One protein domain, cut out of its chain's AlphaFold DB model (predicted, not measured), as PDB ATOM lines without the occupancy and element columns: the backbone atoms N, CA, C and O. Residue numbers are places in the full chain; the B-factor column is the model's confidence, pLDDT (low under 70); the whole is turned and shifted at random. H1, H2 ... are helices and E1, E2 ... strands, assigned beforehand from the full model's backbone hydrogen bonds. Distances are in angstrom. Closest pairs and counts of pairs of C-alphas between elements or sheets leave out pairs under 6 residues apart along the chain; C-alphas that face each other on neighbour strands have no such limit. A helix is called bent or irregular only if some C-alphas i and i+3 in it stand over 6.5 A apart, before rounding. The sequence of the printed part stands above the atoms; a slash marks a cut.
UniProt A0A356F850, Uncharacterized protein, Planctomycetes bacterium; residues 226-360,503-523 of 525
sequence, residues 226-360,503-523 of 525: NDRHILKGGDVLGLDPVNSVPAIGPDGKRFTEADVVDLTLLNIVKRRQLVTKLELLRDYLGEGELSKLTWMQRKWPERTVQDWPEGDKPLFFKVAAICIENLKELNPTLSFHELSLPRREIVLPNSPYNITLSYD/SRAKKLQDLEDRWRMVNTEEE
ATOM      1  N   ASN A 226       4.209  64.905  41.456       48.03
ATOM      2  CA  ASN A 226       5.443  64.320  40.893       48.03
ATOM      3  C   ASN A 226       5.472  62.774  40.981       48.03
ATOM      4  O   ASN A 226       6.002  62.090  40.109       48.03
ATOM      5  N   ASP A 227       4.873  62.221  42.033       54.75
ATOM      6  CA  ASP A 227       4.904  60.805  42.392       54.75
ATOM      7  C   ASP A 227       3.804  59.949  41.747       54.75
ATOM      8  O   ASP A 227       3.870  58.735  41.871       54.75
ATOM      9  N   ARG A 228       2.803  60.514  41.056       61.72
ATOM     10  CA  ARG A 228       1.631  59.752  40.571       61.72
ATOM     11  C   ARG A 228       1.566  59.637  39.053       61.72
ATOM     12  O   ARG A 228       1.770  60.603  38.319       61.72
ATOM     13  N   HIS A 229       1.230  58.445  38.568       74.06
ATOM     14  CA  HIS A 229       1.026  58.167  37.151       74.06
ATOM     15  C   HIS A 229      -0.251  57.352  36.927       74.06
ATOM     16  O   HIS A 229      -0.375  56.208  37.360       74.06
ATOM     17  N   ILE A 230      -1.201  57.955  36.212       73.00
ATOM     18  CA  ILE A 230      -2.440  57.307  35.780       73.00
ATOM     19  C   ILE A 230      -2.126  56.471  34.536       73.00
ATOM     20  O   ILE A 230      -1.728  57.032  33.512       73.00
ATOM     21  N   LEU A 231      -2.324  55.154  34.616       72.19
ATOM     22  CA  LEU A 231      -2.058  54.257  33.489       72.19
ATOM     23  C   LEU A 231      -3.120  54.421  32.407       72.19
ATOM     24  O   LEU A 231      -4.320  54.310  32.666       72.19
ATOM     25  N   LYS A 232      -2.667  54.619  31.174       73.06
ATOM     26  CA  LYS A 232      -3.519  54.739  29.986       73.06
ATOM     27  C   LYS A 232      -3.714  53.362  29.350       73.06
ATOM     28  O   LYS A 232      -3.052  52.395  29.732       73.06
ATOM     29  N   GLY A 233      -4.621  53.259  28.375       70.62
ATOM     30  CA  GLY A 233      -4.921  51.994  27.686       70.62
ATOM     31  C   GLY A 233      -3.655  51.296  27.182       70.62
ATOM     32  O   GLY A 233      -3.316  50.222  27.662       70.62
ATOM     33  N   GLY A 234      -2.886  51.978  26.327       73.25
ATOM     34  CA  GLY A 234      -1.617  51.470  25.792       73.25
ATOM     35  C   GLY A 234      -0.432  51.430  26.770       73.25
ATOM     36  O   GLY A 234       0.679  51.136  26.333       73.25
ATOM     37  N   ASP A 235      -0.616  51.751  28.056       80.62
ATOM     38  CA  ASP A 235       0.404  51.469  29.079       80.62
ATOM     39  C   ASP A 235       0.286  50.024  29.600       80.62
ATOM     40  O   ASP A 235       1.280  49.459  30.060       80.62
ATOM     41  N   VAL A 236      -0.887  49.388  29.465       84.88
ATOM     42  CA  VAL A 236      -1.066  47.958  29.749       84.88
ATOM     43  C   VAL A 236      -0.763  47.114  28.509       84.88
ATOM     44  O   VAL A 236      -1.232  47.413  27.415       84.88
ATOM     45  N   LEU A 237       0.018  46.050  28.706       85.75
ATOM     46  CA  LEU A 237       0.389  45.031  27.718       85.75
ATOM     47  C   LEU A 237      -0.029  43.652  28.248       85.75
ATOM     48  O   LEU A 237      -0.191  43.494  29.456       85.75
ATOM     49  N   GLY A 238      -0.180  42.642  27.387       82.00
ATOM     50  CA  GLY A 238      -0.530  41.281  27.824       82.00
ATOM     51  C   GLY A 238      -1.993  41.074  28.246       82.00
ATOM     52  O   GLY A 238      -2.344  39.968  28.651       82.00
ATOM     53  N   LEU A 239      -2.852  42.093  28.139       83.56
ATOM     54  CA  LEU A 239      -4.296  42.012  28.384       83.56
ATOM     55  C   LEU A 239      -5.052  41.942  27.047       83.56
ATOM     56  O   LEU A 239      -4.796  42.746  26.156       83.56
ATOM     57  N   ASP A 240      -6.009  41.024  26.931       77.56
ATOM     58  CA  ASP A 240      -7.029  41.024  25.876       77.56
ATOM     59  C   ASP A 240      -7.995  42.209  26.109       77.56
ATOM     60  O   ASP A 240      -8.681  42.228  27.138       77.56
ATOM     61  N   PRO A 241      -8.079  43.199  25.199       67.69
ATOM     62  CA  PRO A 241      -8.886  44.405  25.401       67.69
ATOM     63  C   PRO A 241     -10.399  44.178  25.247       67.69
ATOM     64  O   PRO A 241     -11.174  45.073  25.579       67.69
ATOM     65  N   VAL A 242     -10.829  43.021  24.732       70.75
ATOM     66  CA  VAL A 242     -12.243  42.658  24.553       70.75
ATOM     67  C   VAL A 242     -12.750  41.868  25.757       70.75
ATOM     68  O   VAL A 242     -13.839  42.139  26.258       70.75
ATOM     69  N   ASN A 243     -11.963  40.896  26.225       72.75
ATOM     70  CA  ASN A 243     -12.382  39.954  27.267       72.75
ATOM     71  C   ASN A 243     -11.788  40.248  28.658       72.75
ATOM     72  O   ASN A 243     -12.167  39.584  29.622       72.75
ATOM     73  N   SER A 244     -10.852  41.198  28.784       77.25
ATOM     74  CA  SER A 244     -10.150  41.541  30.037       77.25
ATOM     75  C   SER A 244      -9.449  40.353  30.721       77.25
ATOM     76  O   SER A 244      -9.294  40.316  31.941       77.25
ATOM     77  N   VAL A 245      -8.998  39.380  29.927       83.50
ATOM     78  CA  VAL A 245      -8.222  38.201  30.356       83.50
ATOM     79  C   VAL A 245      -6.760  38.332  29.913       83.50
ATOM     80  O   VAL A 245      -6.471  39.121  29.012       83.50
ATOM     81  N   PRO A 246      -5.815  37.557  30.474       86.50
ATOM     82  CA  PRO A 246      -4.464  37.500  29.930       86.50
ATOM     83  C   PRO A 246      -4.472  37.012  28.476       86.50
ATOM     84  O   PRO A 246      -5.114  36.003  28.148       86.50
ATOM     85  N   ALA A 247      -3.747  37.736  27.623       85.75
ATOM     86  CA  ALA A 247      -3.604  37.467  26.198       85.75
ATOM     87  C   ALA A 247      -2.910  36.119  25.931       85.75
ATOM     88  O   ALA A 247      -2.260  35.540  26.808       85.75
ATOM     89  N   ILE A 248      -3.034  35.625  24.700       84.56
ATOM     90  CA  ILE A 248      -2.351  34.419  24.221       84.56
ATOM     91  C   ILE A 248      -1.002  34.839  23.618       84.56
ATOM     92  O   ILE A 248      -0.942  35.787  22.844       84.56
ATOM     93  N   GLY A 249       0.085  34.172  24.015       80.88
ATOM     94  CA  GLY A 249       1.409  34.345  23.413       80.88
ATOM     95  C   GLY A 249       1.601  33.482  22.156       80.88
ATOM     96  O   GLY A 249       0.801  32.574  21.917       80.88
ATOM     97  N   PRO A 250       2.696  33.679  21.398       75.12
ATOM     98  CA  PRO A 250       2.916  33.007  20.109       75.12
ATOM     99  C   PRO A 250       3.062  31.485  20.259       75.12
ATOM    100  O   PRO A 250       2.753  30.708  19.365       75.12
ATOM    101  N   ASP A 251       3.479  31.026  21.443       78.31
ATOM    102  CA  ASP A 251       3.572  29.611  21.796       78.31
ATOM    103  C   ASP A 251       2.214  28.966  22.156       78.31
ATOM    104  O   ASP A 251       2.182  27.901  22.779       78.31
ATOM    105  N   GLY A 252       1.095  29.620  21.819       77.94
ATOM    106  CA  GLY A 252      -0.281  29.172  22.069       77.94
ATOM    107  C   GLY A 252      -0.705  29.192  23.543       77.94
ATOM    108  O   GLY A 252      -1.822  28.793  23.875       77.94
ATOM    109  N   LYS A 253       0.171  29.643  24.450       83.94
ATOM    110  CA  LYS A 253      -0.078  29.697  25.896       83.94
ATOM    111  C   LYS A 253      -0.449  31.107  26.324       83.94
ATOM    112  O   LYS A 253       0.212  32.071  25.940       83.94
ATOM    113  N   ARG A 254      -1.458  31.226  27.188       84.25
ATOM    114  CA  ARG A 254      -1.784  32.502  27.835       84.25
ATOM    115  C   ARG A 254      -0.632  32.978  28.719       84.25
ATOM    116  O   ARG A 254       0.061  32.163  29.328       84.25
ATOM    117  N   PHE A 255      -0.442  34.292  28.796       88.50
ATOM    118  CA  PHE A 255       0.346  34.904  29.866       88.50
ATOM    119  C   PHE A 255      -0.323  34.618  31.222       88.50
ATOM    120  O   PHE A 255      -1.542  34.460  31.292       88.50
ATOM    121  N   THR A 256       0.444  34.526  32.309       88.81
ATOM    122  CA  THR A 256      -0.151  34.491  33.655       88.81
ATOM    123  C   THR A 256      -0.504  35.902  34.116       88.81
ATOM    124  O   THR A 256       0.059  36.885  33.638       88.81
ATOM    125  N   GLU A 257      -1.403  36.020  35.091       86.62
ATOM    126  CA  GLU A 257      -1.766  37.301  35.711       86.62
ATOM    127  C   GLU A 257      -0.542  38.102  36.196       86.62
ATOM    128  O   GLU A 257      -0.455  39.311  35.984       86.62
ATOM    129  N   ALA A 258       0.452  37.418  36.771       83.88
ATOM    130  CA  ALA A 258       1.707  38.029  37.203       83.88
ATOM    131  C   ALA A 258       2.605  38.464  36.030       83.88
ATOM    132  O   ALA A 258       3.327  39.451  36.151       83.88
ATOM    133  N   ASP A 259       2.564  37.761  34.892       89.19
ATOM    134  CA  ASP A 259       3.306  38.153  33.686       89.19
ATOM    135  C   ASP A 259       2.736  39.422  33.057       89.19
ATOM    136  O   ASP A 259       3.500  40.255  32.579       89.19
ATOM    137  N   VAL A 260       1.410  39.591  33.096       89.38
ATOM    138  CA  VAL A 260       0.747  40.838  32.694       89.38
ATOM    139  C   VAL A 260       1.232  41.980  33.588       89.38
ATOM    140  O   VAL A 260       1.733  42.977  33.073       89.38
ATOM    141  N   VAL A 261       1.188  41.823  34.918       88.81
ATOM    142  CA  VAL A 261       1.708  42.843  35.852       88.81
ATOM    143  C   VAL A 261       3.172  43.194  35.545       88.81
ATOM    144  O   VAL A 261       3.481  44.371  35.353       88.81
ATOM    145  N   ASP A 262       4.051  42.198  35.409       89.50
ATOM    146  CA  ASP A 262       5.472  42.399  35.080       89.50
ATOM    147  C   ASP A 262       5.683  43.128  33.734       89.50
ATOM    148  O   ASP A 262       6.466  44.081  33.669       89.50
ATOM    149  N   LEU A 263       4.969  42.731  32.671       91.38
ATOM    150  CA  LEU A 263       5.034  43.359  31.343       91.38
ATOM    151  C   LEU A 263       4.570  44.818  31.364       91.38
ATOM    152  O   LEU A 263       5.168  45.678  30.712       91.38
ATOM    153  N   THR A 264       3.507  45.111  32.110       90.62
ATOM    154  CA  THR A 264       2.937  46.464  32.178       90.62
ATOM    155  C   THR A 264       3.885  47.401  32.929       90.62
ATOM    156  O   THR A 264       4.220  48.472  32.421       90.62
ATOM    157  N   LEU A 265       4.441  46.956  34.064       90.88
ATOM    158  CA  LEU A 265       5.479  47.674  34.809       90.88
ATOM    159  C   LEU A 265       6.743  47.904  33.966       90.88
ATOM    160  O   LEU A 265       7.279  49.012  33.968       90.88
ATOM    161  N   LEU A 266       7.173  46.920  33.173       93.06
ATOM    162  CA  LEU A 266       8.288  47.076  32.235       93.06
ATOM    163  C   LEU A 266       8.008  48.134  31.148       93.06
ATOM    164  O   LEU A 266       8.871  48.974  30.875       93.06
ATOM    165  N   ASN A 267       6.800  48.154  30.572       91.62
ATOM    166  CA  ASN A 267       6.371  49.180  29.610       91.62
ATOM    167  C   ASN A 267       6.418  50.585  30.231       91.62
ATOM    168  O   ASN A 267       6.953  51.516  29.627       91.62
ATOM    169  N   ILE A 268       5.933  50.736  31.466       89.00
ATOM    170  CA  ILE A 268       5.944  52.004  32.211       89.00
ATOM    171  C   ILE A 268       7.380  52.470  32.480       89.00
ATOM    172  O   ILE A 268       7.705  53.628  32.198       89.00
ATOM    173  N   VAL A 269       8.257  51.578  32.962       89.50
ATOM    174  CA  VAL A 269       9.690  51.857  33.178       89.50
ATOM    175  C   VAL A 269      10.331  52.411  31.906       89.50
ATOM    176  O   VAL A 269      11.041  53.422  31.970       89.50
ATOM    177  N   LYS A 270      10.029  51.810  30.744       90.38
ATOM    178  CA  LYS A 270      10.547  52.263  29.448       90.38
ATOM    179  C   LYS A 270       9.940  53.587  28.985       90.38
ATOM    180  O   LYS A 270      10.679  54.540  28.737       90.38
ATOM    181  N   ARG A 271       8.607  53.690  28.930       86.62
ATOM    182  CA  ARG A 271       7.866  54.889  28.486       86.62
ATOM    183  C   ARG A 271       8.181  56.128  29.318       86.62
ATOM    184  O   ARG A 271       8.320  57.222  28.772       86.62
ATOM    185  N   ARG A 272       8.300  55.979  30.639       82.62
ATOM    186  CA  ARG A 272       8.611  57.084  31.561       82.62
ATOM    187  C   ARG A 272      10.112  57.372  31.664       82.62
ATOM    188  O   ARG A 272      10.456  58.412  32.228       82.62
ATOM    189  N   GLN A 273      10.969  56.525  31.086       88.38
ATOM    190  CA  GLN A 273      12.436  56.581  31.150       88.38
ATOM    191  C   GLN A 273      12.981  56.592  32.590       88.38
ATOM    192  O   GLN A 273      13.757  57.474  32.969       88.38
ATOM    193  N   LEU A 274      12.508  55.658  33.425       85.44
ATOM    194  CA  LEU A 274      12.838  55.636  34.858       85.44
ATOM    195  C   LEU A 274      14.297  55.236  35.128       85.44
ATOM    196  O   LEU A 274      14.905  55.774  36.050       85.44
ATOM    197  N   VAL A 275      14.877  54.361  34.300       85.19
ATOM    198  CA  VAL A 275      16.279  53.920  34.425       85.19
ATOM    199  C   VAL A 275      17.242  55.078  34.143       85.19
ATOM    200  O   VAL A 275      18.230  55.242  34.854       85.19
ATOM    201  N   THR A 276      16.927  55.921  33.158       84.69
ATOM    202  CA  THR A 276      17.673  57.145  32.842       84.69
ATOM    203  C   THR A 276      17.460  58.227  33.903       84.69
ATOM    204  O   THR A 276      18.427  58.810  34.382       84.69
ATOM    205  N   LYS A 277      16.207  58.516  34.285       79.25
ATOM    206  CA  LYS A 277      15.873  59.644  35.180       79.25
ATOM    207  C   LYS A 277      16.333  59.467  36.619       79.25
ATOM    208  O   LYS A 277      16.677  60.451  37.261       79.25
ATOM    209  N   LEU A 278      16.313  58.235  37.118       74.12
ATOM    210  CA  LEU A 278      16.794  57.890  38.455       74.12
ATOM    211  C   LEU A 278      18.264  57.431  38.419       74.12
ATOM    212  O   LEU A 278      18.754  56.883  39.395       74.12
ATOM    213  N   GLU A 279      18.947  57.621  37.280       74.50
ATOM    214  CA  GLU A 279      20.360  57.296  37.035       74.50
ATOM    215  C   GLU A 279      20.756  55.831  37.335       74.50
ATOM    216  O   GLU A 279      21.934  55.514  37.499       74.50
ATOM    217  N   LEU A 280      19.785  54.908  37.332       71.88
ATOM    218  CA  LEU A 280      19.920  53.550  37.873       71.88
ATOM    219  C   LEU A 280      20.988  52.690  37.177       71.88
ATOM    220  O   LEU A 280      21.482  51.738  37.773       71.88
ATOM    221  N   LEU A 281      21.371  52.986  35.928       73.56
ATOM    222  CA  LEU A 281      22.520  52.297  35.324       73.56
ATOM    223  C   LEU A 281      23.816  52.586  36.084       73.56
ATOM    224  O   LEU A 281      24.623  51.679  36.241       73.56
ATOM    225  N   ARG A 282      24.031  53.833  36.518       69.62
ATOM    226  CA  ARG A 282      25.244  54.243  37.231       69.62
ATOM    227  C   ARG A 282      25.247  53.681  38.650       69.62
ATOM    228  O   ARG A 282      26.253  53.127  39.058       69.62
ATOM    229  N   ASP A 283      24.113  53.783  39.339       60.25
ATOM    230  CA  ASP A 283      24.014  53.522  40.782       60.25
ATOM    231  C   ASP A 283      23.846  52.018  41.136       60.25
ATOM    232  O   ASP A 283      23.854  51.653  42.312       60.25
ATOM    233  N   TYR A 284      23.664  51.136  40.132       63.66
ATOM    234  CA  TYR A 284      23.423  49.686  40.312       63.66
ATOM    235  C   TYR A 284      24.234  48.760  39.377       63.66
ATOM    236  O   TYR A 284      24.132  47.531  39.493       63.66
ATOM    237  N   LEU A 285      25.042  49.300  38.453       64.25
ATOM    238  CA  LEU A 285      26.018  48.527  37.671       64.25
ATOM    239  C   LEU A 285      27.430  48.997  38.020       64.25
ATOM    240  O   LEU A 285      27.780  50.151  37.786       64.25
ATOM    241  N   GLY A 286      28.265  48.088  38.527       64.94
ATOM    242  CA  GLY A 286      29.646  48.428  38.879       64.94
ATOM    243  C   GLY A 286      30.452  48.881  37.656       64.94
ATOM    244  O   GLY A 286      30.147  48.486  36.529       64.94
ATOM    245  N   GLU A 287      31.521  49.658  37.862       66.31
ATOM    246  CA  GLU A 287      32.304  50.284  36.776       66.31
ATOM    247  C   GLU A 287      32.688  49.313  35.642       66.31
ATOM    248  O   GLU A 287      32.623  49.673  34.468       66.31
ATOM    249  N   GLY A 288      33.020  48.057  35.969       70.38
ATOM    250  CA  GLY A 288      33.338  47.010  34.991       70.38
ATOM    251  C   GLY A 288      32.146  46.530  34.146       70.38
ATOM    252  O   GLY A 288      32.330  46.208  32.973       70.38
ATOM    253  N   GLU A 289      30.924  46.517  34.684       75.19
ATOM    254  CA  GLU A 289      29.698  46.298  33.899       75.19
ATOM    255  C   GLU A 289      29.380  47.540  33.058       75.19
ATOM    256  O   GLU A 289      29.173  47.426  31.849       75.19
ATOM    257  N   LEU A 290      29.436  48.728  33.673       73.69
ATOM    258  CA  LEU A 290      29.179  50.006  33.009       73.69
ATOM    259  C   LEU A 290      30.128  50.239  31.820       73.69
ATOM    260  O   LEU A 290      29.714  50.786  30.798       73.69
ATOM    261  N   SER A 291      31.388  49.802  31.937       78.44
ATOM    262  CA  SER A 291      32.444  49.983  30.930       78.44
ATOM    263  C   SER A 291      32.089  49.412  29.554       78.44
ATOM    264  O   SER A 291      32.461  50.008  28.544       78.44
ATOM    265  N   LYS A 292      31.327  48.309  29.524       84.06
ATOM    266  CA  LYS A 292      30.925  47.578  28.312       84.06
ATOM    267  C   LYS A 292      29.919  48.362  27.475       84.06
ATOM    268  O   LYS A 292      29.987  48.351  26.251       84.06
ATOM    269  N   LEU A 293      29.010  49.072  28.144       86.44
ATOM    270  CA  LEU A 293      27.954  49.838  27.493       86.44
ATOM    271  C   LEU A 293      28.545  51.052  26.767       86.44
ATOM    272  O   LEU A 293      29.299  51.837  27.350       86.44
ATOM    273  N   THR A 294      28.159  51.258  25.514       88.50
ATOM    274  CA  THR A 294      28.508  52.459  24.741       88.50
ATOM    275  C   THR A 294      27.786  53.706  25.268       88.50
ATOM    276  O   THR A 294      26.817  53.635  26.024       88.50
ATOM    277  N   TRP A 295      28.232  54.890  24.835       86.44
ATOM    278  CA  TRP A 295      27.626  56.171  25.223       86.44
ATOM    279  C   TRP A 295      26.109  56.247  24.953       86.44
ATOM    280  O   TRP A 295      25.375  56.738  25.812       86.44
ATOM    281  N   MET A 296      25.618  55.739  23.812       85.69
ATOM    282  CA  MET A 296      24.175  55.732  23.519       85.69
ATOM    283  C   MET A 296      23.406  54.843  24.500       85.69
ATOM    284  O   MET A 296      22.392  55.274  25.045       85.69
ATOM    285  N   GLN A 297      23.930  53.646  24.778       88.75
ATOM    286  CA  GLN A 297      23.332  52.676  25.697       88.75
ATOM    287  C   GLN A 297      23.275  53.213  27.136       88.75
ATOM    288  O   GLN A 297      22.283  53.003  27.825       88.75
ATOM    289  N   ARG A 298      24.292  53.969  27.580       85.69
ATOM    290  CA  ARG A 298      24.282  54.636  28.897       85.69
ATOM    291  C   ARG A 298      23.346  55.846  28.961       85.69
ATOM    292  O   ARG A 298      22.787  56.109  30.020       85.69
ATOM    293  N   LYS A 299      23.198  56.607  27.868       84.75
ATOM    294  CA  LYS A 299      22.414  57.858  27.848       84.75
ATOM    295  C   LYS A 299      20.921  57.650  27.572       84.75
ATOM    296  O   LYS A 299      20.114  58.447  28.039       84.75
ATOM    297  N   TRP A 300      20.561  56.628  26.799       86.31
ATOM    298  CA  TRP A 300      19.177  56.330  26.413       86.31
ATOM    299  C   TRP A 300      18.863  54.819  26.463       86.31
ATOM    300  O   TRP A 300      18.410  54.258  25.456       86.31
ATOM    301  N   PRO A 301      19.101  54.126  27.593       90.12
ATOM    302  CA  PRO A 301      18.905  52.683  27.701       90.12
ATOM    303  C   PRO A 301      17.517  52.204  27.276       90.12
ATOM    304  O   PRO A 301      17.414  51.293  26.458       90.12
ATOM    305  N   GLU A 302      16.443  52.846  27.743       90.94
ATOM    306  CA  GLU A 302      15.077  52.372  27.478       90.94
ATOM    307  C   GLU A 302      14.694  52.438  25.996       90.94
ATOM    308  O   GLU A 302      13.837  51.679  25.553       90.94
ATOM    309  N   ARG A 303      15.331  53.344  25.241       85.69
ATOM    310  CA  ARG A 303      15.107  53.533  23.800       85.69
ATOM    311  C   ARG A 303      16.016  52.682  22.923       85.69
ATOM    312  O   ARG A 303      15.746  52.578  21.739       85.69
ATOM    313  N   THR A 304      17.109  52.152  23.472       86.94
ATOM    314  CA  THR A 304      18.145  51.450  22.694       86.94
ATOM    315  C   THR A 304      18.249  49.969  23.031       86.94
ATOM    316  O   THR A 304      18.808  49.233  22.232       86.94
ATOM    317  N   VAL A 305      17.714  49.501  24.169       88.00
ATOM    318  CA  VAL A 305      17.861  48.106  24.647       88.00
ATOM    319  C   VAL A 305      17.441  47.035  23.631       88.00
ATOM    320  O   VAL A 305      17.982  45.932  23.648       88.00
ATOM    321  N   GLN A 306      16.529  47.354  22.712       83.69
ATOM    322  CA  GLN A 306      16.128  46.454  21.626       83.69
ATOM    323  C   GLN A 306      17.298  46.141  20.671       83.69
ATOM    324  O   GLN A 306      17.463  44.984  20.283       83.69
ATOM    325  N   ASP A 307      18.154  47.134  20.402       85.44
ATOM    326  CA  ASP A 307      19.333  47.064  19.525       85.44
ATOM    327  C   ASP A 307      20.621  46.617  20.251       85.44
ATOM    328  O   ASP A 307      21.696  46.562  19.648       85.44
ATOM    329  N   TRP A 308      20.570  46.352  21.564       88.25
ATOM    330  CA  TRP A 308      21.759  45.925  22.313       88.25
ATOM    331  C   TRP A 308      22.162  44.489  21.936       88.25
ATOM    332  O   TRP A 308      21.289  43.650  21.703       88.25
ATOM    333  N   PRO A 309      23.465  44.149  21.964       87.56
ATOM    334  CA  PRO A 309      23.908  42.760  21.883       87.56
ATOM    335  C   PRO A 309      23.264  41.891  22.975       87.56
ATOM    336  O   PRO A 309      23.107  42.329  24.117       87.56
ATOM    337  N   GLU A 310      22.972  40.624  22.666       84.31
ATOM    338  CA  GLU A 310      22.362  39.677  23.622       84.31
ATOM    339  C   GLU A 310      23.191  39.458  24.901       84.31
ATOM    340  O   GLU A 310      22.649  39.111  25.946       84.31
ATOM    341  N   GLY A 311      24.507  39.699  24.850       83.56
ATOM    342  CA  GLY A 311      25.369  39.675  26.037       83.56
ATOM    343  C   GLY A 311      25.182  40.872  26.982       83.56
ATOM    344  O   GLY A 311      25.468  40.748  28.173       83.56
ATOM    345  N   ASP A 312      24.682  42.002  26.472       86.38
ATOM    346  CA  ASP A 312      24.536  43.260  27.213       86.38
ATOM    347  C   ASP A 312      23.091  43.514  27.664       86.38
ATOM    348  O   ASP A 312      22.889  44.096  28.732       86.38
ATOM    349  N   LYS A 313      22.081  43.053  26.906       87.25
ATOM    350  CA  LYS A 313      20.649  43.161  27.270       87.25
ATOM    351  C   LYS A 313      20.353  42.799  28.739       87.25
ATOM    352  O   LYS A 313      19.667  43.588  29.398       87.25
ATOM    353  N   PRO A 314      20.905  41.711  29.325       87.94
ATOM    354  CA  PRO A 314      20.663  41.362  30.725       87.94
ATOM    355  C   PRO A 314      21.072  42.441  31.741       87.94
ATOM    356  O   PRO A 314      20.514  42.466  32.838       87.94
ATOM    357  N   LEU A 315      22.001  43.347  31.404       83.56
ATOM    358  CA  LEU A 315      22.382  44.471  32.271       83.56
ATOM    359  C   LEU A 315      21.242  45.490  32.409       83.56
ATOM    360  O   LEU A 315      21.012  45.997  33.505       83.56
ATOM    361  N   PHE A 316      20.483  45.741  31.336       90.31
ATOM    362  CA  PHE A 316      19.273  46.561  31.418       90.31
ATOM    363  C   PHE A 316      18.205  45.868  32.265       90.31
ATOM    364  O   PHE A 316      17.683  46.469  33.203       90.31
ATOM    365  N   PHE A 317      17.907  44.595  31.984       88.12
ATOM    366  CA  PHE A 317      16.852  43.870  32.699       88.12
ATOM    367  C   PHE A 317      17.174  43.639  34.184       88.12
ATOM    368  O   PHE A 317      16.258  43.646  35.002       88.12
ATOM    369  N   LYS A 318      18.457  43.527  34.563       79.00
ATOM    370  CA  LYS A 318      18.933  43.542  35.961       79.00
ATOM    371  C   LYS A 318      18.475  44.807  36.693       79.00
ATOM    372  O   LYS A 318      17.922  44.711  37.782       79.00
ATOM    373  N   VAL A 319      18.666  45.973  36.080       77.44
ATOM    374  CA  VAL A 319      18.315  47.277  36.666       77.44
ATOM    375  C   VAL A 319      16.806  47.549  36.584       77.44
ATOM    376  O   VAL A 319      16.209  48.044  37.542       77.44
ATOM    377  N   ALA A 320      16.158  47.163  35.483       84.44
ATOM    378  CA  ALA A 320      14.706  47.255  35.337       84.44
ATOM    379  C   ALA A 320      13.971  46.379  36.366       84.44
ATOM    380  O   ALA A 320      12.978  46.831  36.925       84.44
ATOM    381  N   ALA A 321      14.480  45.181  36.684       77.12
ATOM    382  CA  ALA A 321      13.915  44.315  37.720       77.12
ATOM    383  C   ALA A 321      13.896  44.985  39.104       77.12
ATOM    384  O   ALA A 321      12.882  44.908  39.791       77.12
ATOM    385  N   ILE A 322      14.966  45.696  39.488       68.06
ATOM    386  CA  ILE A 322      15.001  46.478  40.738       68.06
ATOM    387  C   ILE A 322      13.907  47.555  40.708       68.06
ATOM    388  O   ILE A 322      13.102  47.655  41.630       68.06
ATOM    389  N   CYS A 323      13.820  48.320  39.614       75.88
ATOM    390  CA  CYS A 323      12.816  49.374  39.458       75.88
ATOM    391  C   CYS A 323      11.367  48.839  39.512       75.88
ATOM    392  O   CYS A 323      10.506  49.468  40.123       75.88
ATOM    393  N   ILE A 324      11.110  47.667  38.923       81.06
ATOM    394  CA  ILE A 324       9.799  46.999  38.903       81.06
ATOM    395  C   ILE A 324       9.392  46.490  40.289       81.06
ATOM    396  O   ILE A 324       8.225  46.605  40.650       81.06
ATOM    397  N   GLU A 325      10.320  45.964  41.087       70.62
ATOM    398  CA  GLU A 325      10.007  45.528  42.453       70.62
ATOM    399  C   GLU A 325       9.735  46.724  43.375       70.62
ATOM    400  O   GLU A 325       8.719  46.723  44.065       70.62
ATOM    401  N   ASN A 326      10.512  47.810  43.271       65.81
ATOM    402  CA  ASN A 326      10.204  49.069  43.965       65.81
ATOM    403  C   ASN A 326       8.811  49.609  43.582       65.81
ATOM    404  O   ASN A 326       8.080  50.119  44.426       65.81
ATOM    405  N   LEU A 327       8.422  49.490  42.306       74.12
ATOM    406  CA  LEU A 327       7.085  49.871  41.837       74.12
ATOM    407  C   LEU A 327       5.976  48.989  42.432       74.12
ATOM    408  O   LEU A 327       4.871  49.490  42.615       74.12
ATOM    409  N   LYS A 328       6.241  47.721  42.770       71.94
ATOM    410  CA  LYS A 328       5.287  46.860  43.495       71.94
ATOM    411  C   LYS A 328       5.224  47.215  44.981       71.94
ATOM    412  O   LYS A 328       4.133  47.303  45.528       71.94
ATOM    413  N   GLU A 329       6.362  47.487  45.620       59.97
ATOM    414  CA  GLU A 329       6.411  47.922  47.027       59.97
ATOM    415  C   GLU A 329       5.693  49.264  47.250       59.97
ATOM    416  O   GLU A 329       4.975  49.427  48.237       59.97
ATOM    417  N   LEU A 330       5.817  50.202  46.304       59.06
ATOM    418  CA  LEU A 330       5.087  51.475  46.304       59.06
ATOM    419  C   LEU A 330       3.586  51.326  45.986       59.06
ATOM    420  O   LEU A 330       2.820  52.246  46.264       59.06
ATOM    421  N   ASN A 331       3.159  50.195  45.410       65.81
ATOM    422  CA  ASN A 331       1.782  49.939  44.977       65.81
ATOM    423  C   ASN A 331       1.314  48.535  45.415       65.81
ATOM    424  O   ASN A 331       1.068  47.677  44.566       65.81
ATOM    425  N   PRO A 332       1.170  48.272  46.728       59.00
ATOM    426  CA  PRO A 332       0.934  46.923  47.257       59.00
ATOM    427  C   PRO A 332      -0.432  46.314  46.888       59.00
ATOM    428  O   PRO A 332      -0.657  45.133  47.140       59.00
ATOM    429  N   THR A 333      -1.349  47.094  46.309       66.62
ATOM    430  CA  THR A 333      -2.638  46.615  45.779       66.62
ATOM    431  C   THR A 333      -2.541  46.107  44.333       66.62
ATOM    432  O   THR A 333      -3.409  45.348  43.889       66.62
ATOM    433  N   LEU A 334      -1.473  46.491  43.615       73.75
ATOM    434  CA  LEU A 334      -1.339  46.350  42.169       73.75
ATOM    435  C   LEU A 334      -1.373  44.881  41.742       73.75
ATOM    436  O   LEU A 334      -0.396  44.138  41.841       73.75
ATOM    437  N   SER A 335      -2.523  44.489  41.211       77.44
ATOM    438  CA  SER A 335      -2.838  43.128  40.794       77.44
ATOM    439  C   SER A 335      -3.332  43.108  39.351       77.44
ATOM    440  O   SER A 335      -3.701  44.141  38.790       77.44
ATOM    441  N   PHE A 336      -3.398  41.923  38.742       80.94
ATOM    442  CA  PHE A 336      -4.022  41.767  37.426       80.94
ATOM    443  C   PHE A 336      -5.472  42.280  37.409       80.94
ATOM    444  O   PHE A 336      -5.885  42.919  36.443       80.94
ATOM    445  N   HIS A 337      -6.217  42.086  38.503       78.12
ATOM    446  CA  HIS A 337      -7.566  42.627  38.622       78.12
ATOM    447  C   HIS A 337      -7.567  44.164  38.583       78.12
ATOM    448  O   HIS A 337      -8.292  44.730  37.769       78.12
ATOM    449  N   GLU A 338      -6.703  44.849  39.343       72.94
ATOM    450  CA  GLU A 338      -6.572  46.316  39.255       72.94
ATOM    451  C   GLU A 338      -6.096  46.794  37.872       72.94
ATOM    452  O   GLU A 338      -6.528  47.844  37.396       72.94
ATOM    453  N   LEU A 339      -5.265  46.012  37.178       76.88
ATOM    454  CA  LEU A 339      -4.880  46.305  35.795       76.88
ATOM    455  C   LEU A 339      -6.033  46.128  34.800       76.88
ATOM    456  O   LEU A 339      -6.088  46.874  33.822       76.88
ATOM    457  N   SER A 340      -6.975  45.217  35.053       70.19
ATOM    458  CA  SER A 340      -8.198  45.068  34.250       70.19
ATOM    459  C   SER A 340      -9.196  46.224  34.435       70.19
ATOM    460  O   SER A 340     -10.061  46.429  33.583       70.19
ATOM    461  N   LEU A 341      -9.069  47.019  35.507       69.38
ATOM    462  CA  LEU A 341      -9.942  48.172  35.747       69.38
ATOM    463  C   LEU A 341      -9.619  49.341  34.791       69.38
ATOM    464  O   LEU A 341      -8.450  49.615  34.498       69.38
ATOM    465  N   PRO A 342     -10.638  50.110  34.347       55.22
ATOM    466  CA  PRO A 342     -10.466  51.239  33.424       55.22
ATOM    467  C   PRO A 342      -9.815  52.472  34.071       55.22
ATOM    468  O   PRO A 342      -9.533  53.457  33.387       55.22
ATOM    469  N   ARG A 343      -9.603  52.450  35.392       53.00
ATOM    470  CA  ARG A 343      -8.917  53.489  36.159       53.00
ATOM    471  C   ARG A 343      -8.037  52.858  37.218       53.00
ATOM    472  O   ARG A 343      -8.518  52.107  38.057       53.00
ATOM    473  N   ARG A 344      -6.761  53.217  37.163       67.88
ATOM    474  CA  ARG A 344      -5.686  52.696  38.000       67.88
ATOM    475  C   ARG A 344      -4.567  53.741  38.014       67.88
ATOM    476  O   ARG A 344      -4.150  54.235  36.961       67.88
ATOM    477  N   GLU A 345      -4.153  54.139  39.204       66.44
ATOM    478  CA  GLU A 345      -3.080  55.105  39.440       66.44
ATOM    479  C   GLU A 345      -1.965  54.375  40.174       66.44
ATOM    480  O   GLU A 345      -2.246  53.623  41.104       66.44
ATOM    481  N   ILE A 346      -0.722  54.581  39.747       73.56
ATOM    482  CA  ILE A 346       0.447  54.025  40.419       73.56
ATOM    483  C   ILE A 346       1.377  55.133  40.905       73.56
ATOM    484  O   ILE A 346       1.586  56.148  40.234       73.56
ATOM    485  N   VAL A 347       1.963  54.907  42.073       68.38
ATOM    486  CA  VAL A 347       3.042  55.703  42.641       68.38
ATOM    487  C   VAL A 347       4.350  55.320  41.947       68.38
ATOM    488  O   VAL A 347       4.752  54.156  41.962       68.38
ATOM    489  N   LEU A 348       5.011  56.291  41.321       74.69
ATOM    490  CA  LEU A 348       6.335  56.157  40.721       74.69
ATOM    491  C   LEU A 348       7.426  56.593  41.717       74.69
ATOM    492  O   LEU A 348       7.247  57.587  42.426       74.69
ATOM    493  N   PRO A 349       8.603  55.939  41.726       62.94
ATOM    494  CA  PRO A 349       9.756  56.435  42.464       62.94
ATOM    495  C   PRO A 349      10.195  57.806  41.921       62.94
ATOM    496  O   PRO A 349      10.549  57.953  40.751       62.94
ATOM    497  N   ASN A 350      10.178  58.810  42.799       57.41
ATOM    498  CA  ASN A 350      10.491  60.216  42.510       57.41
ATOM    499  C   ASN A 350      11.930  60.625  42.901       57.41
ATOM    500  O   ASN A 350      12.321  61.779  42.735       57.41
ATOM    501  N   SER A 351      12.712  59.686  43.438       51.41
ATOM    502  CA  SER A 351      14.083  59.880  43.912       51.41
ATOM    503  C   SER A 351      14.821  58.537  43.912       51.41
ATOM    504  O   SER A 351      14.229  57.547  44.353       51.41
ATOM    505  N   PRO A 352      16.109  58.469  43.514       44.84
ATOM    506  CA  PRO A 352      16.911  57.253  43.674       44.84
ATOM    507  C   PRO A 352      17.112  56.875  45.152       44.84
ATOM    508  O   PRO A 352      17.462  55.740  45.449       44.84
ATOM    509  N   TYR A 353      16.858  57.796  46.092       38.12
ATOM    510  CA  TYR A 353      17.013  57.575  47.535       38.12
ATOM    511  C   TYR A 353      15.734  57.131  48.260       38.12
ATOM    512  O   TYR A 353      15.807  56.829  49.446       38.12
ATOM    513  N   ASN A 354      14.595  57.046  47.558       31.64
ATOM    514  CA  ASN A 354      13.434  56.270  48.018       31.64
ATOM    515  C   ASN A 354      13.491  54.812  47.515       31.64
ATOM    516  O   ASN A 354      12.520  54.076  47.653       31.64
ATOM    517  N   ILE A 355      14.624  54.392  46.939       36.06
ATOM    518  CA  ILE A 355      14.936  52.987  46.686       36.06
ATOM    519  C   ILE A 355      15.806  52.489  47.841       36.06
ATOM    520  O   ILE A 355      16.922  52.976  48.043       36.06
ATOM    521  N   THR A 356      15.316  51.504  48.588       32.81
ATOM    522  CA  THR A 356      16.035  50.852  49.695       32.81
ATOM    523  C   THR A 356      17.082  49.847  49.200       32.81
ATOM    524  O   THR A 356      17.035  48.666  49.522       32.81
ATOM    525  N   LEU A 357      18.050  50.326  48.409       33.12
ATOM    526  CA  LEU A 357      19.321  49.646  48.122       33.12
ATOM    527  C   LEU A 357      20.276  50.618  47.405       33.12
ATOM    528  O   LEU A 357      20.102  50.877  46.223       33.12
ATOM    529  N   SER A 358      21.307  51.151  48.075       28.84
ATOM    530  CA  SER A 358      22.354  51.946  47.398       28.84
ATOM    531  C   SER A 358      23.756  51.401  47.680       28.84
ATOM    532  O   SER A 358      24.387  51.760  48.678       28.84
ATOM    533  N   TYR A 359      24.232  50.551  46.768       36.50
ATOM    534  CA  TYR A 359      25.544  49.891  46.774       36.50
ATOM    535  C   TYR A 359      26.711  50.892  46.930       36.50
ATOM    536  O   TYR A 359      27.601  50.709  47.763       36.50
ATOM    537  N   ASP A 360      26.645  52.028  46.230       32.41
ATOM    538  CA  ASP A 360      27.764  52.973  46.098       32.41
ATOM    539  C   ASP A 360      28.095  53.811  47.347       32.41
ATOM    540  O   ASP A 360      29.151  54.446  47.413       32.41
ATOM    541  N   SER A 503      17.311  35.725  38.033       68.38
ATOM    542  CA  SER A 503      16.180  35.000  37.440       68.38
ATOM    543  C   SER A 503      15.001  35.928  37.126       68.38
ATOM    544  O   SER A 503      14.376  35.751  36.084       68.38
ATOM    545  N   ARG A 504      14.747  36.963  37.941       68.75
ATOM    546  CA  ARG A 504      13.756  38.021  37.639       68.75
ATOM    547  C   ARG A 504      14.116  38.818  36.381       68.75
ATOM    548  O   ARG A 504      13.275  38.965  35.500       68.75
ATOM    549  N   ALA A 505      15.373  39.243  36.250       71.38
ATOM    550  CA  ALA A 505      15.885  39.912  35.054       71.38
ATOM    551  C   ALA A 505      15.693  39.061  33.787       71.38
ATOM    552  O   ALA A 505      15.169  39.557  32.791       71.38
ATOM    553  N   LYS A 506      16.042  37.764  33.833       82.50
ATOM    554  CA  LYS A 506      15.802  36.863  32.695       82.50
ATOM    555  C   LYS A 506      14.309  36.704  32.395       82.50
ATOM    556  O   LYS A 506      13.936  36.792  31.233       82.50
ATOM    557  N   LYS A 507      13.454  36.536  33.415       85.50
ATOM    558  CA  LYS A 507      11.994  36.436  33.232       85.50
ATOM    559  C   LYS A 507      11.443  37.649  32.471       85.50
ATOM    560  O   LYS A 507      10.647  37.476  31.560       85.50
ATOM    561  N   LEU A 508      11.886  38.859  32.814       87.75
ATOM    562  CA  LEU A 508      11.456  40.093  32.149       87.75
ATOM    563  C   LEU A 508      11.907  40.167  30.682       87.75
ATOM    564  O   LEU A 508      11.118  40.595  29.844       87.75
ATOM    565  N   GLN A 509      13.124  39.710  30.367       89.75
ATOM    566  CA  GLN A 509      13.589  39.590  28.980       89.75
ATOM    567  C   GLN A 509      12.763  38.549  28.204       89.75
ATOM    568  O   GLN A 509      12.173  38.876  27.178       89.75
ATOM    569  N   ASP A 510      12.644  37.329  28.745       89.81
ATOM    570  CA  ASP A 510      11.866  36.230  28.152       89.81
ATOM    571  C   ASP A 510      10.384  36.630  27.928       89.81
ATOM    572  O   ASP A 510       9.746  36.164  26.983       89.81
ATOM    573  N   LEU A 511       9.818  37.491  28.788       89.81
ATOM    574  CA  LEU A 511       8.464  38.034  28.643       89.81
ATOM    575  C   LEU A 511       8.357  39.111  27.559       89.81
ATOM    576  O   LEU A 511       7.411  39.061  26.774       89.81
ATOM    577  N   GLU A 512       9.283  40.073  27.504       89.62
ATOM    578  CA  GLU A 512       9.247  41.128  26.483       89.62
ATOM    579  C   GLU A 512       9.421  40.550  25.077       89.62
ATOM    580  O   GLU A 512       8.649  40.898  24.184       89.62
ATOM    581  N   ASP A 513      10.371  39.629  24.887       88.44
ATOM    582  CA  ASP A 513      10.584  38.986  23.589       88.44
ATOM    583  C   ASP A 513       9.351  38.156  23.163       88.44
ATOM    584  O   ASP A 513       8.955  38.216  21.997       88.44
ATOM    585  N   ARG A 514       8.659  37.478  24.101       88.12
ATOM    586  CA  ARG A 514       7.366  36.810  23.826       88.12
ATOM    587  C   ARG A 514       6.248  37.787  23.461       88.12
ATOM    588  O   ARG A 514       5.480  37.491  22.552       88.12
ATOM    589  N   TRP A 515       6.117  38.917  24.159       87.56
ATOM    590  CA  TRP A 515       5.076  39.909  23.856       87.56
ATOM    591  C   TRP A 515       5.326  40.603  22.511       87.56
ATOM    592  O   TRP A 515       4.393  40.800  21.733       87.56
ATOM    593  N   ARG A 516       6.588  40.917  22.201       83.50
ATOM    594  CA  ARG A 516       6.994  41.497  20.916       83.50
ATOM    595  C   ARG A 516       6.571  40.623  19.736       83.50
ATOM    596  O   ARG A 516       6.005  41.163  18.797       83.50
ATOM    597  N   MET A 517       6.804  39.308  19.805       82.62
ATOM    598  CA  MET A 517       6.442  38.372  18.731       82.62
ATOM    599  C   MET A 517       4.953  38.454  18.352       82.62
ATOM    600  O   MET A 517       4.649  38.542  17.169       82.62
ATOM    601  N   VAL A 518       4.049  38.547  19.341       78.88
ATOM    602  CA  VAL A 518       2.594  38.708  19.108       78.88
ATOM    603  C   VAL A 518       2.283  39.964  18.286       78.88
ATOM    604  O   VAL A 518       1.420  39.936  17.423       78.88
ATOM    605  N   ASN A 519       3.002  41.062  18.533       66.06
ATOM    606  CA  ASN A 519       2.753  42.348  17.873       66.06
ATOM    607  C   ASN A 519       3.435  42.449  16.495       66.06
ATOM    608  O   ASN A 519       3.141  43.375  15.752       66.06
ATOM    609  N   THR A 520       4.355  41.536  16.156       58.78
ATOM    610  CA  THR A 520       4.983  41.475  14.821       58.78
ATOM    611  C   THR A 520       4.265  40.539  13.852       58.78
ATOM    612  O   THR A 520       4.463  40.673  12.654       58.78
ATOM    613  N   GLU A 521       3.435  39.612  14.337       44.84
ATOM    614  CA  GLU A 521       2.610  38.756  13.467       44.84
ATOM    615  C   GLU A 521       1.377  39.509  12.912       44.84
ATOM    616  O   GLU A 521       0.859  39.127  11.871       44.84
ATOM    617  N   GLU A 522       0.960  40.624  13.534       40.78
ATOM    618  CA  GLU A 522      -0.132  41.500  13.054       40.78
ATOM    619  C   GLU A 522       0.297  42.553  11.996       40.78
ATOM    620  O   GLU A 522      -0.551  43.314  11.534       40.78
ATOM    621  N   GLU A 523       1.579  42.636  11.603       34.69
ATOM    622  CA  GLU A 523       2.050  43.569  10.549       34.69
ATOM    623  C   GLU A 523       2.221  42.916   9.154       34.69
ATOM    624  O   GLU A 523       2.483  43.635   8.188       34.69
TER     625      GLU A 523
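This is residues 226 to 360 and 503 to 523 of the 525 residues of an uncharacterized protein of Planctomycetes bacterium (UniProt A0A356F850). Three long helices, H1, H7 and H9, cross one another at nearly right angles and make the core. Five short helices, H2 to H6, follow H1 in the chain and cluster on one side of the core, where H2, H3 and H6 pack on H7, H5 meets H6 at a corner and H4 is near H3; H8 packs on the start of H1, and a tiny two-stranded antiparallel sheet, E1 and E2, lies near the end of H7, with the C-alphas of Leu 327 and Val 347 7.1 A apart. The printed part has 156 residues, in the order E1, H1 to H8, E2, H9, and the class is mostly helix. It is compact, with a radius of gyration of the C-alphas of 15.6 A and spans of 47 by 33 by 25 A.

E1, residues 228 to 230, and E2, residues 345 to 347, are antiparallel neighbours; N 229 and O 346 are within hydrogen-bond range at 2.9 A. The hub is H7, residues 313 to 329, with C-alphas Leu 327 and Val 347 its closest to E2 at 7.1 A. H7 touches H9, residues 503 to 521, about perpendicular at 78 degrees; the closest C-alphas are those of Phe 317 and Ala 505, 4.7 A. H7 touches H1, residues 257 to 272, about perpendicular at 74 degrees, closest at Leu 265 and Ile 324, 6.0 A. H1 touches H9 at 84 degrees, about perpendicular, closest at Leu 263 and Glu 512, 6.8 A. H8, residues 336 to 340, touches H1, closest at Glu 257 and Phe 336, 5.3 A. H6, residues 301 to 307, and H7 form a helical hairpin, opposite ways at a steep tilt of 40 degrees, closest at Val 305 and Lys 313, 6.3 A. H6 is irregular, C-alphas 303 and 306 being 7.5 A apart. H2, residues 274 to 277, and H3, residues 280 to 284, touch H7, closest at Val 275 and Ala 320, 6.9 A, and at Leu 280 and Val 319, 6.6 A. H5, residues 295 to 299, and H6 only just touch, only at the corner, with 3 pairs of C-alphas within 8 A, closest at Gln 297 and Thr 304, 6.1 A. H4, residues 287 to 290, touches no helix. Every O i to N i+4 pair is within hydrogen-bond range in H1, H3, H5 and H8; H7 has 12 of 13, H9 14 of 15, and H6 1 of 3 beside 2 of 4 O i to N i+3 pairs; H2 and H4 are too short.

C-alpha 228 of E1 is at (1.631, 59.752, 40.571). H1 measures 22.7 A, H7 24.8 A and H9 27.8 A; C-alpha 521 is at (2.610, 38.756, 13.467).

Residues 361 to 502 are not printed, leaving 23.1 A between C-alphas 360 and 503. The link E1 to H1 is long, 26 residues. Mean pLDDT of the printed part is 75.1; residues 349 to 360 are among those under 70.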